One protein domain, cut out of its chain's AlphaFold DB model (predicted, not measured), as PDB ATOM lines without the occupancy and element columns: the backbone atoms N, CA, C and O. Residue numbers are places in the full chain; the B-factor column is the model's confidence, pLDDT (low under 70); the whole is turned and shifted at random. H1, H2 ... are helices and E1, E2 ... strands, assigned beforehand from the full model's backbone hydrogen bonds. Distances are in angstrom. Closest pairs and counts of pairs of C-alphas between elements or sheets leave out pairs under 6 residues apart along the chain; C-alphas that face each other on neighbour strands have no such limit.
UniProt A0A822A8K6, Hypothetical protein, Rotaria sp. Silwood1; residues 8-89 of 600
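AT A GLANCE: This is residues 8 to 89 of the 600 residues of the protein "Hypothetical protein" of Rotaria sp. Silwood1 (UniProt A0A822A8K6). A small branched sheet of short strands makes the core: the long strand E2 runs through it and joins E1, the hairpin partner E3 and, near its first residues, the hairpin of E4 and E5. The small helices H1 and H2 sit near each other toward the end of the sheet where E2 begins, while residues 68 to 81 swing away in a wide arc and bring H3 back beside E1 and E2. The printed part has 82 residues with three named helices and five named strands, in the order E1 H1 E2 E3 E4 E5 H2 H3; the neighbour strands are antiparallel, and the class is mixed, helices and strands, with only 34 residues in named elements. The whole is compact, with a radius of gyration of the C-alphas of 13.0 A and spans of 35 by 29 by 22 A.

IN THESE COORDINATES: Find C-alpha 8 at (2.127, -11.224, 51.749), where E1, residues 8 to 10, begins. Next come H1, residues 20 to 23, and E2, residues 27 to 33, which runs 18.6 A from C-alpha 27 at (-2.208, -3.105, 44.396). E3 is residues 40 to 42, E4 residues 46 to 49, 10.5 A long, and E5 residues 55 to 57. H2 is residues 64 to 67; H3, residues 82 to 87, runs 8.7 A to C-alpha 87 at (8.180, -21.800, 43.915).

HOW THE PARTS SIT: Begin at E2, which has three neighbours in staggered pairing: E4 over residues 27 to 28, E1 over 29 to 31 and E3 over 31 to 33. Look for N 28 and O 48 at 2.9 A toward E4, N 10 and O 29 at 2.8 A toward E1, and N 32 and O 41 at 2.9 A in the hairpin of E2 and E3. On the other side of E4 lies E5, its hairpin partner, with N 56 and O 47 at 2.7 A. H1 only grazes the sheet with residues 20 to 22, and H2 with residues 65 to 67. H1 and H2 only just touch, with 3 pairs of C-alphas within 8 A, the closest those of Cys 21 and Asn 67 at 5.7 A. H3 is on the sheet at a height of 8.5 A, over none of the strands, but only just: 2 of its C-alphas fall on E2. H1 and H3 are apart. In H3 every O i to N i+4 pair is within hydrogen-bond range; H1 and H2 are too short for such a pair, and their single O i to N i+3 pair is within range in H1 but not in H2.

THE WHOLE: The C-alphas farthest apart, those of Gly 36 and Ser 68, are 37.3 A from each other. The printed part has no cut, and the link from H2 to H3 is long, with 14 residues. The mean pLDDT of the printed part is 72.4; look for values under 70 at residues 15 to 19, 21, 24 to 25, 59 to 65 and 72 to 89.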
ATOM      1  N   LYS A   8       3.302 -12.108  51.680       90.94
ATOM      2  CA  LYS A   8       2.127 -11.224  51.749       90.94
ATOM      3  C   LYS A   8       2.256 -10.078  50.753       90.94
ATOM      4  O   LYS A   8       3.343  -9.827  50.244       90.94
ATOM      5  N   VAL A   9       1.175  -9.355  50.491       90.12
ATOM      6  CA  VAL A   9       1.229  -8.101  49.726       90.12
ATOM      7  C   VAL A   9       1.309  -6.941  50.718       90.12
ATOM      8  O   VAL A   9       0.475  -6.853  51.615       90.12
ATOM      9  N   ILE A  10       2.313  -6.072  50.595       90.38
ATOM     10  CA  ILE A  10       2.470  -4.873  51.431       90.38
ATOM     11  C   ILE A  10       2.079  -3.611  50.651       90.38
ATOM     12  O   ILE A  10       2.318  -3.541  49.443       90.38
ATOM     13  N   PRO A  11       1.469  -2.605  51.296       87.94
ATOM     14  CA  PRO A  11       1.085  -1.367  50.626       87.94
ATOM     15  C   PRO A  11       2.300  -0.594  50.114       87.94
ATOM     16  O   PRO A  11       3.398  -0.657  50.663       87.94
ATOM     17  N   ASN A  12       2.096   0.146  49.027       83.69
ATOM     18  CA  ASN A  12       3.095   1.062  48.502       83.69
ATOM     19  C   ASN A  12       2.949   2.422  49.196       83.69
ATOM     20  O   ASN A  12       2.085   3.215  48.830       83.69
ATOM     21  N   GLU A  13       3.798   2.697  50.183       78.56
ATOM     22  CA  GLU A  13       3.757   3.937  50.977       78.56
ATOM     23  C   GLU A  13       4.374   5.156  50.263       78.56
ATOM     24  O   GLU A  13       4.414   6.265  50.804       78.56
ATOM     25  N   SER A  14       4.860   4.991  49.028       75.12
ATOM     26  CA  SER A  14       5.473   6.091  48.290       75.12
ATOM     27  C   SER A  14       4.445   7.166  47.929       75.12
ATOM     28  O   SER A  14       3.525   6.953  47.142       75.12
ATOM     29  N   LYS A  15       4.653   8.390  48.429       52.75
ATOM     30  CA  LYS A  15       3.808   9.563  48.125       52.75
ATOM     31  C   LYS A  15       3.929  10.066  46.672       52.75
ATOM     32  O   LYS A  15       3.229  11.001  46.295       52.75
ATOM     33  N   ARG A  16       4.816   9.487  45.847       57.66
ATOM     34  CA  ARG A  16       5.178   9.988  44.501       57.66
ATOM     35  C   ARG A  16       4.643   9.153  43.328       57.66
ATOM     36  O   ARG A  16       5.145   9.281  42.213       57.66
ATOM     37  N   VAL A  17       3.643   8.296  43.532       62.53
ATOM     38  CA  VAL A  17       3.180   7.388  42.467       62.53
ATOM     39  C   VAL A  17       2.015   7.995  41.677       62.53
ATOM     40  O   VAL A  17       0.962   8.322  42.224       62.53
ATOM     41  N   SER A  18       2.199   8.155  40.364       59.12
ATOM     42  CA  SER A  18       1.226   8.800  39.467       59.12
ATOM     43  C   SER A  18       0.085   7.882  39.014       59.12
ATOM     44  O   SER A  18      -0.968   8.370  38.604       59.12
ATOM     45  N   ALA A  19       0.257   6.558  39.089       67.31
ATOM     46  CA  ALA A  19      -0.710   5.610  38.546       67.31
ATOM     47  C   ALA A  19      -1.911   5.349  39.477       67.31
ATOM     48  O   ALA A  19      -1.769   5.127  40.680       67.31
ATOM     49  N   VAL A  20      -3.109   5.363  38.880       71.38
ATOM     50  CA  VAL A  20      -4.419   5.287  39.553       71.38
ATOM     51  C   VAL A  20      -4.576   4.011  40.387       71.38
ATOM     52  O   VAL A  20      -5.164   4.068  41.464       71.38
ATOM     53  N   CYS A  21      -4.012   2.888  39.935       68.38
ATOM     54  CA  CYS A  21      -4.075   1.602  40.635       68.38
ATOM     55  C   CYS A  21      -3.460   1.631  42.047       68.38
ATOM     56  O   CYS A  21      -3.949   0.944  42.939       68.38
ATOM     57  N   TRP A  22      -2.433   2.458  42.276       75.38
ATOM     58  CA  TRP A  22      -1.801   2.600  43.592       75.38
ATOM     59  C   TRP A  22      -2.640   3.460  44.534       75.38
ATOM     60  O   TRP A  22      -2.774   3.138  45.707       75.38
ATOM     61  N   LYS A  23      -3.279   4.513  44.008       70.19
ATOM     62  CA  LYS A  23      -4.141   5.413  44.794       70.19
ATOM     63  C   LYS A  23      -5.413   4.735  45.305       70.19
ATOM     64  O   LYS A  23      -5.991   5.193  46.281       70.19
ATOM     65  N   ARG A  24      -5.861   3.665  44.640       69.62
ATOM     66  CA  ARG A  24      -7.049   2.896  45.038       69.62
ATOM     67  C   ARG A  24      -6.767   1.824  46.095       69.62
ATOM     68  O   ARG A  24      -7.697   1.118  46.465       69.62
ATOM     69  N   ASN A  25      -5.520   1.676  46.562       69.12
ATOM     70  CA  ASN A  25      -5.090   0.578  47.442       69.12
ATOM     71  C   ASN A  25      -5.462  -0.818  46.899       69.12
ATOM     72  O   ASN A  25      -5.655  -1.765  47.653       69.12
ATOM     73  N   GLU A  26      -5.578  -0.964  45.576       80.56
ATOM     74  CA  GLU A  26      -5.928  -2.241  44.939       80.56
ATOM     75  C   GLU A  26      -4.688  -3.108  44.673       80.56
ATOM     76  O   GLU A  26      -4.810  -4.316  44.456       80.56
ATOM     77  N   MET A  27      -3.498  -2.499  44.724       86.38
ATOM     78  CA  MET A  27      -2.208  -3.105  44.396       86.38
ATOM     79  C   MET A  27      -1.147  -2.740  45.437       86.38
ATOM     80  O   MET A  27      -1.086  -1.597  45.892       86.38
ATOM     81  N   GLY A  28      -0.284  -3.697  45.766       89.75
ATOM     82  CA  GLY A  28       0.863  -3.524  46.656       89.75
ATOM     83  C   GLY A  28       2.091  -4.278  46.145       89.75
ATOM     84  O   GLY A  28       2.083  -4.831  45.045       89.75
ATOM     85  N   PHE A  29       3.166  -4.301  46.922       91.38
ATOM     86  CA  PHE A  29       4.358  -5.082  46.606       91.38
ATOM     87  C   PHE A  29       4.235  -6.487  47.202       91.38
ATOM     88  O   PHE A  29       3.971  -6.599  48.399       91.38
ATOM     89  N   PRO A  30       4.440  -7.569  46.433       92.44
ATOM     90  CA  PRO A  30       4.623  -8.877  47.045       92.44
ATOM     91  C   PRO A  30       5.874  -8.830  47.925       92.44
ATOM     92  O   PRO A  30       6.898  -8.286  47.519       92.44
ATOM     93  N   ALA A  31       5.799  -9.383  49.126       90.62
ATOM     94  CA  ALA A  31       6.858  -9.357  50.119       90.62
ATOM     95  C   ALA A  31       7.033 -10.740  50.742       90.62
ATOM     96  O   ALA A  31       6.050 -11.451  50.942       90.62
ATOM     97  N   LYS A  32       8.274 -11.112  51.058       90.75
ATOM     98  CA  LYS A  32       8.631 -12.400  51.667       90.75
ATOM     99  C   LYS A  32       9.017 -12.210  53.134       90.75
ATOM    100  O   LYS A  32       9.746 -11.267  53.442       90.75
ATOM    101  N   LYS A  33       8.563 -13.102  54.018       87.81
ATOM    102  CA  LYS A  33       8.933 -13.133  55.441       87.81
ATOM    103  C   LYS A  33      10.422 -13.458  55.583       87.81
ATOM    104  O   LYS A  33      10.922 -14.385  54.937       87.81
ATOM    105  N   LEU A  34      11.138 -12.691  56.402       83.00
ATOM    106  CA  LEU A  34      12.532 -12.986  56.724       83.00
ATOM    107  C   LEU A  34      12.608 -14.185  57.672       83.00
ATOM    108  O   LEU A  34      11.804 -14.311  58.594       83.00
ATOM    109  N   HIS A  35      13.587 -15.067  57.478       77.06
ATOM    110  CA  HIS A  35      13.710 -16.246  58.329       77.06
ATOM    111  C   HIS A  35      13.992 -15.836  59.786       77.06
ATOM    112  O   HIS A  35      14.939 -15.096  60.050       77.06
ATOM    113  N   GLY A  36      13.138 -16.274  60.717       71.81
ATOM    114  CA  GLY A  36      13.269 -15.982  62.148       71.81
ATOM    115  C   GLY A  36      12.838 -14.577  62.593       71.81
ATOM    116  O   GLY A  36      13.050 -14.240  63.754       71.81
ATOM    117  N   LYS A  37      12.235 -13.756  61.717       73.00
ATOM    118  CA  LYS A  37      11.697 -12.427  62.073       73.00
ATOM    119  C   LYS A  37      10.266 -12.236  61.553       73.00
ATOM    120  O   LYS A  37       9.882 -12.794  60.531       73.00
ATOM    121  N   GLU A  38       9.481 -11.406  62.239       80.56
ATOM    122  CA  GLU A  38       8.125 -10.982  61.828       80.56
ATOM    123  C   GLU A  38       8.132  -9.957  60.666       80.56
ATOM    124  O   GLU A  38       7.087  -9.499  60.203       80.56
ATOM    125  N   GLU A  39       9.312  -9.603  60.157       84.62
ATOM    126  CA  GLU A  39       9.503  -8.618  59.094       84.62
ATOM    127  C   GLU A  39       9.333  -9.225  57.692       84.62
ATOM    128  O   GLU A  39       9.732 -10.360  57.421       84.62
ATOM    129  N   PHE A  40       8.772  -8.435  56.771       88.62
ATOM    130  CA  PHE A  40       8.585  -8.810  55.370       88.62
ATOM    131  C   PHE A  40       9.353  -7.855  54.459       88.62
ATOM    132  O   PHE A  40       9.198  -6.641  54.563       88.62
ATOM    133  N   ILE A  41      10.133  -8.404  53.526       89.25
ATOM    134  CA  ILE A  41      10.876  -7.621  52.531       89.25
ATOM    135  C   ILE A  41      10.147  -7.666  51.192       89.25
ATOM    136  O   ILE A  41       9.871  -8.746  50.668       89.25
ATOM    137  N   ALA A  42       9.870  -6.487  50.630       88.62
ATOM    138  CA  ALA A  42       9.300  -6.336  49.294       88.62
ATOM    139  C   ALA A  42      10.195  -6.975  48.224       88.62
ATOM    140  O   ALA A  42      11.408  -6.769  48.203       88.62
ATOM    141  N   ILE A  43       9.587  -7.696  47.289       86.50
ATOM    142  CA  ILE A  43      10.260  -8.266  46.126       86.50
ATOM    143  C   ILE A  43      10.295  -7.179  45.040       86.50
ATOM    144  O   ILE A  43       9.247  -6.823  44.489       86.50
ATOM    145  N   PRO A  44      11.475  -6.619  44.720       83.19
ATOM    146  CA  PRO A  44      11.575  -5.511  43.782       83.19
ATOM    147  C   PRO A  44      11.189  -5.948  42.366       83.19
ATOM    148  O   PRO A  44      11.451  -7.073  41.944       83.19
ATOM    149  N   GLY A  45      10.597  -5.030  41.600       81.75
ATOM    150  CA  GLY A  45      10.250  -5.273  40.199       81.75
ATOM    151  C   GLY A  45       8.897  -5.953  39.969       81.75
ATOM    152  O   GLY A  45       8.593  -6.311  38.827       81.75
ATOM    153  N   PHE A  46       8.086  -6.130  41.017       87.31
ATOM    154  CA  PHE A  46       6.772  -6.771  40.952       87.31
ATOM    155  C   PHE A  46       5.712  -5.982  41.728       87.31
ATOM    156  O   PHE A  46       6.038  -5.240  42.648       87.31
ATOM    157  N   ALA A  47       4.447  -6.149  41.354       89.38
ATOM    158  CA  ALA A  47       3.284  -5.606  42.051       89.38
ATOM    159  C   ALA A  47       2.177  -6.663  42.066       89.38
ATOM    160  O   ALA A  47       1.973  -7.328  41.054       89.38
ATOM    161  N   SER A  48       1.456  -6.812  43.171       90.88
ATOM    162  CA  SER A  48       0.416  -7.829  43.325       90.88
ATOM    163  C   SER A  48      -0.897  -7.203  43.762       90.88
ATOM    164  O   SER A  48      -0.912  -6.255  44.550       90.88
ATOM    165  N   CYS A  49      -2.009  -7.733  43.259       89.12
ATOM    166  CA  CYS A  49      -3.329  -7.282  43.684       89.12
ATOM    167  C   CYS A  49      -3.629  -7.761  45.107       89.12
ATOM    168  O   CYS A  49      -3.456  -8.940  45.407       89.12
ATOM    169  N   PHE A  50      -4.160  -6.886  45.964       86.31
ATOM    170  CA  PHE A  50      -4.576  -7.271  47.319       86.31
ATOM    171  C   PHE A  50      -5.742  -8.268  47.345       86.31
ATOM    172  O   PHE A  50      -5.926  -8.963  48.336       86.31
ATOM    173  N   LYS A  51      -6.543  -8.328  46.274       83.81
ATOM    174  CA  LYS A  51      -7.770  -9.137  46.216       83.81
ATOM    175  C   LYS A  51      -7.543 -10.512  45.592       83.81
ATOM    176  O   LYS A  51      -7.967 -11.517  46.151       83.81
ATOM    177  N   CYS A  52      -6.893 -10.566  44.429       83.50
ATOM    178  CA  CYS A  52      -6.667 -11.826  43.713       83.50
ATOM    179  C   CYS A  52      -5.241 -12.379  43.842       83.50
ATOM    180  O   CYS A  52      -4.984 -13.458  43.321       83.50
ATOM    181  N   LEU A  53      -4.320 -11.648  44.490       86.06
ATOM    182  CA  LEU A  53      -2.896 -11.996  44.663       86.06
ATOM    183  C   LEU A  53      -2.096 -12.182  43.361       86.06
ATOM    184  O   LEU A  53      -0.914 -12.533  43.387       86.06
ATOM    185  N   GLU A  54      -2.701 -11.886  42.213       83.69
ATOM    186  CA  GLU A  54      -2.041 -11.975  40.919       83.69
ATOM    187  C   GLU A  54      -0.898 -10.963  40.827       83.69
ATOM    188  O   GLU A  54      -1.060  -9.789  41.172       83.69
ATOM    189  N   THR A  55       0.271 -11.439  40.389       83.69
ATOM    190  CA  THR A  55       1.528 -10.688  40.432       83.69
ATOM    191  C   THR A  55       1.964 -10.263  39.033       83.69
ATOM    192  O   THR A  55       2.183 -11.078  38.141       83.69
ATOM    193  N   TYR A  56       2.155  -8.962  38.864       83.44
ATOM    194  CA  TYR A  56       2.532  -8.294  37.630       83.44
ATOM    195  C   TYR A  56       3.979  -7.818  37.695       83.44
ATOM    196  O   TYR A  56       4.475  -7.408  38.746       83.44
ATOM    197  N   ARG A  57       4.666  -7.818  36.549       80.88
ATOM    198  CA  ARG A  57       6.005  -7.232  36.441       80.88
ATOM    199  C   ARG A  57       5.894  -5.704  36.451       80.88
ATOM    200  O   ARG A  57       5.222  -5.129  35.599       80.88
ATOM    201  N   TYR A  58       6.587  -5.058  37.380       77.62
ATOM    202  CA  TYR A  58       6.605  -3.612  37.575       77.62
ATOM    203  C   TYR A  58       8.050  -3.100  37.528       77.62
ATOM    204  O   TYR A  58       8.710  -2.945  38.551       77.62
ATOM    205  N   VAL A  59       8.563  -2.871  36.316       67.25
ATOM    206  CA  VAL A  59       9.912  -2.326  36.079       67.25
ATOM    207  C   VAL A  59       9.767  -0.952  35.421       67.25
ATOM    208  O   VAL A  59       8.964  -0.797  34.501       67.25
ATOM    209  N   ASN A  60      10.543   0.038  35.870       58.88
ATOM    210  CA  ASN A  60      10.623   1.384  35.279       58.88
ATOM    211  C   ASN A  60       9.312   2.198  35.303       58.88
ATOM    212  O   ASN A  60       8.976   2.855  34.319       58.88
ATOM    213  N   SER A  61       8.556   2.153  36.406       58.28
ATOM    214  CA  SER A  61       7.376   3.017  36.637       58.28
ATOM    215  C   SER A  61       6.225   2.869  35.624       58.28
ATOM    216  O   SER A  61       5.271   3.647  35.651       58.28
ATOM    217  N   SER A  62       6.271   1.867  34.738       62.47
ATOM    218  CA  SER A  62       5.190   1.570  33.798       62.47
ATOM    219  C   SER A  62       4.075   0.811  34.510       62.47
ATOM    220  O   SER A  62       4.239  -0.341  34.910       62.47
ATOM    221  N   ALA A  63       2.924   1.462  34.668       68.12
ATOM    222  CA  ALA A  63       1.747   0.887  35.315       68.12
ATOM    223  C   ALA A  63       0.695   0.380  34.316       68.12
ATOM    224  O   ALA A  63      -0.424   0.079  34.715       68.12
ATOM    225  N   THR A  64       1.004   0.296  33.017       69.56
ATOM    226  CA  THR A  64      -0.003   0.037  31.970       69.56
ATOM    227  C   THR A  64      -0.714  -1.304  32.156       69.56
ATOM    228  O   THR A  64      -1.939  -1.344  32.117       69.56
ATOM    229  N   HIS A  65       0.036  -2.375  32.445       67.75
ATOM    230  CA  HIS A  65      -0.525  -3.709  32.698       67.75
ATOM    231  C   HIS A  65      -1.307  -3.786  34.018       67.75
ATOM    232  O   HIS A  65      -2.313  -4.483  34.108       67.75
ATOM    233  N   ILE A  66      -0.867  -3.023  35.021       76.31
ATOM    234  CA  ILE A  66      -1.493  -2.965  36.345       76.31
ATOM    235  C   ILE A  66      -2.807  -2.169  36.276       76.31
ATOM    236  O   ILE A  66      -3.811  -2.577  36.845       76.31
ATOM    237  N   ASN A  67      -2.841  -1.072  35.515       74.06
ATOM    238  CA  ASN A  67      -4.038  -0.255  35.294       74.06
ATOM    239  C   ASN A  67      -5.103  -0.976  34.452       74.06
ATOM    240  O   ASN A  67      -6.280  -0.637  34.543       74.06
ATOM    241  N   SER A  68      -4.704  -1.945  33.621       72.06
ATOM    242  CA  SER A  68      -5.632  -2.792  32.863       72.06
ATOM    243  C   SER A  68      -6.161  -3.990  33.654       72.06
ATOM    244  O   SER A  68      -7.032  -4.697  33.147       72.06
ATOM    245  N   HIS A  69      -5.654  -4.235  34.868       78.06
ATOM    246  CA  HIS A  69      -6.137  -5.324  35.706       78.06
ATOM    247  C   HIS A  69      -7.609  -5.106  36.072       78.06
ATOM    248  O   HIS A  69      -7.980  -4.094  36.666       78.06
ATOM    249  N   LYS A  70      -8.451  -6.085  35.739       76.81
ATOM    250  CA  LYS A  70      -9.840  -6.158  36.190       76.81
ATOM    251  C   LYS A  70      -9.951  -7.324  37.159       76.81
ATOM    252  O   LYS A  70      -9.981  -8.477  36.733       76.81
ATOM    253  N   CYS A  71     -10.007  -7.012  38.451       77.31
ATOM    254  CA  CYS A  71     -10.165  -8.019  39.494       77.31
ATOM    255  C   CYS A  71     -11.524  -8.711  39.327       77.31
ATOM    256  O   CYS A  71     -12.564  -8.174  39.710       77.31
ATOM    257  N   SER A  72     -11.518  -9.896  38.726       61.88
ATOM    258  CA  SER A  72     -12.708 -10.702  38.478       61.88
ATOM    259  C   SER A  72     -12.770 -11.822  39.514       61.88
ATOM    260  O   SER A  72     -12.228 -12.894  39.290       61.88
ATOM    261  N   LYS A  73     -13.416 -11.532  40.657       54.28
ATOM    262  CA  LYS A  73     -14.179 -12.440  41.550       54.28
ATOM    263  C   LYS A  73     -13.990 -12.156  43.047       54.28
ATOM    264  O   LYS A  73     -12.891 -11.901  43.530       54.28
ATOM    265  N   LEU A  74     -15.123 -12.269  43.751       50.25
ATOM    266  CA  LEU A  74     -15.234 -12.686  45.147       50.25
ATOM    267  C   LEU A  74     -14.452 -13.992  45.357       50.25
ATOM    268  O   LEU A  74     -14.534 -14.902  44.535       50.25
ATOM    269  N   LEU A  75     -13.700 -14.039  46.452       42.94
ATOM    270  CA  LEU A  75     -12.821 -15.126  46.884       42.94
ATOM    271  C   LEU A  75     -13.423 -16.518  46.609       42.94
ATOM    272  O   LEU A  75     -14.416 -16.905  47.219       42.94
ATOM    273  N   SER A  76     -12.805 -17.275  45.700       39.84
ATOM    274  CA  SER A  76     -13.025 -18.721  45.586       39.84
ATOM    275  C   SER A  76     -12.103 -19.420  46.588       39.84
ATOM    276  O   SER A  76     -10.930 -19.061  46.679       39.84
ATOM    277  N   SER A  77     -12.615 -20.420  47.307       40.22
ATOM    278  CA  SER A  77     -11.931 -21.178  48.372       40.22
ATOM    279  C   SER A  77     -10.714 -21.997  47.917       40.22
ATOM    280  O   SER A  77     -10.063 -22.641  48.734       40.22
ATOM    281  N   THR A  78     -10.382 -21.968  46.629       43.41
ATOM    282  CA  THR A  78      -9.179 -22.564  46.048       43.41
ATOM    283  C   THR A  78      -8.323 -21.460  45.428       43.41
ATOM    284  O   THR A  78      -8.343 -21.258  44.215       43.41
ATOM    285  N   GLN A  79      -7.609 -20.688  46.250       45.00
ATOM    286  CA  GLN A  79      -6.552 -19.799  45.760       45.00
ATOM    287  C   GLN A  79      -5.186 -20.472  45.915       45.00
ATOM    288  O   GLN A  79      -4.795 -20.902  46.997       45.00
ATOM    289  N   THR A  80      -4.472 -20.533  44.794       48.72
ATOM    290  CA  THR A  80      -3.039 -20.797  44.646       48.72
ATOM    291  C   THR A  80      -2.289 -19.796  45.535       48.72
ATOM    292  O   THR A  80      -2.362 -18.591  45.288       48.72
ATOM    293  N   SER A  81      -1.631 -20.241  46.612       56.97
ATOM    294  CA  SER A  81      -0.933 -19.315  47.515       56.97
ATOM    295  C   SER A  81       0.194 -18.582  46.773       56.97
ATOM    296  O   SER A  81       0.744 -19.093  45.792       56.97
ATOM    297  N   LEU A  82       0.577 -17.387  47.246       57.03
ATOM    298  CA  LEU A  82       1.765 -16.672  46.749       57.03
ATOM    299  C   LEU A  82       3.005 -17.587  46.712       57.03
ATOM    300  O   LEU A  82       3.843 -17.437  45.820       57.03
ATOM    301  N   ASP A  83       3.090 -18.574  47.615       55.91
ATOM    302  CA  ASP A  83       4.164 -19.569  47.627       55.91
ATOM    303  C   ASP A  83       4.239 -20.350  46.301       55.91
ATOM    304  O   ASP A  83       5.322 -20.489  45.739       55.91
ATOM    305  N   GLN A  84       3.115 -20.798  45.730       57.53
ATOM    306  CA  GLN A  84       3.107 -21.582  44.482       57.53
ATOM    307  C   GLN A  84       3.555 -20.771  43.253       57.53
ATOM    308  O   GLN A  84       4.218 -21.308  42.361       57.53
ATOM    309  N   HIS A  85       3.260 -19.468  43.204       59.91
ATOM    310  CA  HIS A  85       3.687 -18.610  42.093       59.91
ATOM    311  C   HIS A  85       5.208 -18.358  42.095       59.91
ATOM    312  O   HIS A  85       5.821 -18.259  41.030       59.91
ATOM    313  N   PHE A  86       5.838 -18.278  43.272       54.78
ATOM    314  CA  PHE A  86       7.287 -18.070  43.384       54.78
ATOM    315  C   PHE A  86       8.097 -19.376  43.414       54.78
ATOM    316  O   PHE A  86       9.228 -19.382  42.927       54.78
ATOM    317  N   LEU A  87       7.527 -20.483  43.902       51.78
ATOM    318  CA  LEU A  87       8.180 -21.800  43.915       51.78
ATOM    319  C   LEU A  87       8.174 -22.488  42.539       51.78
ATOM    320  O   LEU A  87       9.102 -23.223  42.219       51.78
ATOM    321  N   SER A  88       7.195 -22.207  41.672       46.53
ATOM    322  CA  SER A  88       7.130 -22.796  40.318       46.53
ATOM    323  C   SER A  88       8.147 -22.222  39.317       46.53
ATOM    324  O   SER A  88       8.211 -22.678  38.175       46.53
ATOM    325  N   LYS A  89       8.970 -21.238  39.713       43.16
ATOM    326  CA  LYS A  89       9.995 -20.621  38.845       43.16
ATOM    327  C   LYS A  89      11.417 -20.648  39.403       43.16
ATOM    328  O   LYS A  89      12.325 -20.128  38.756       43.16
TER     329      LYS A  89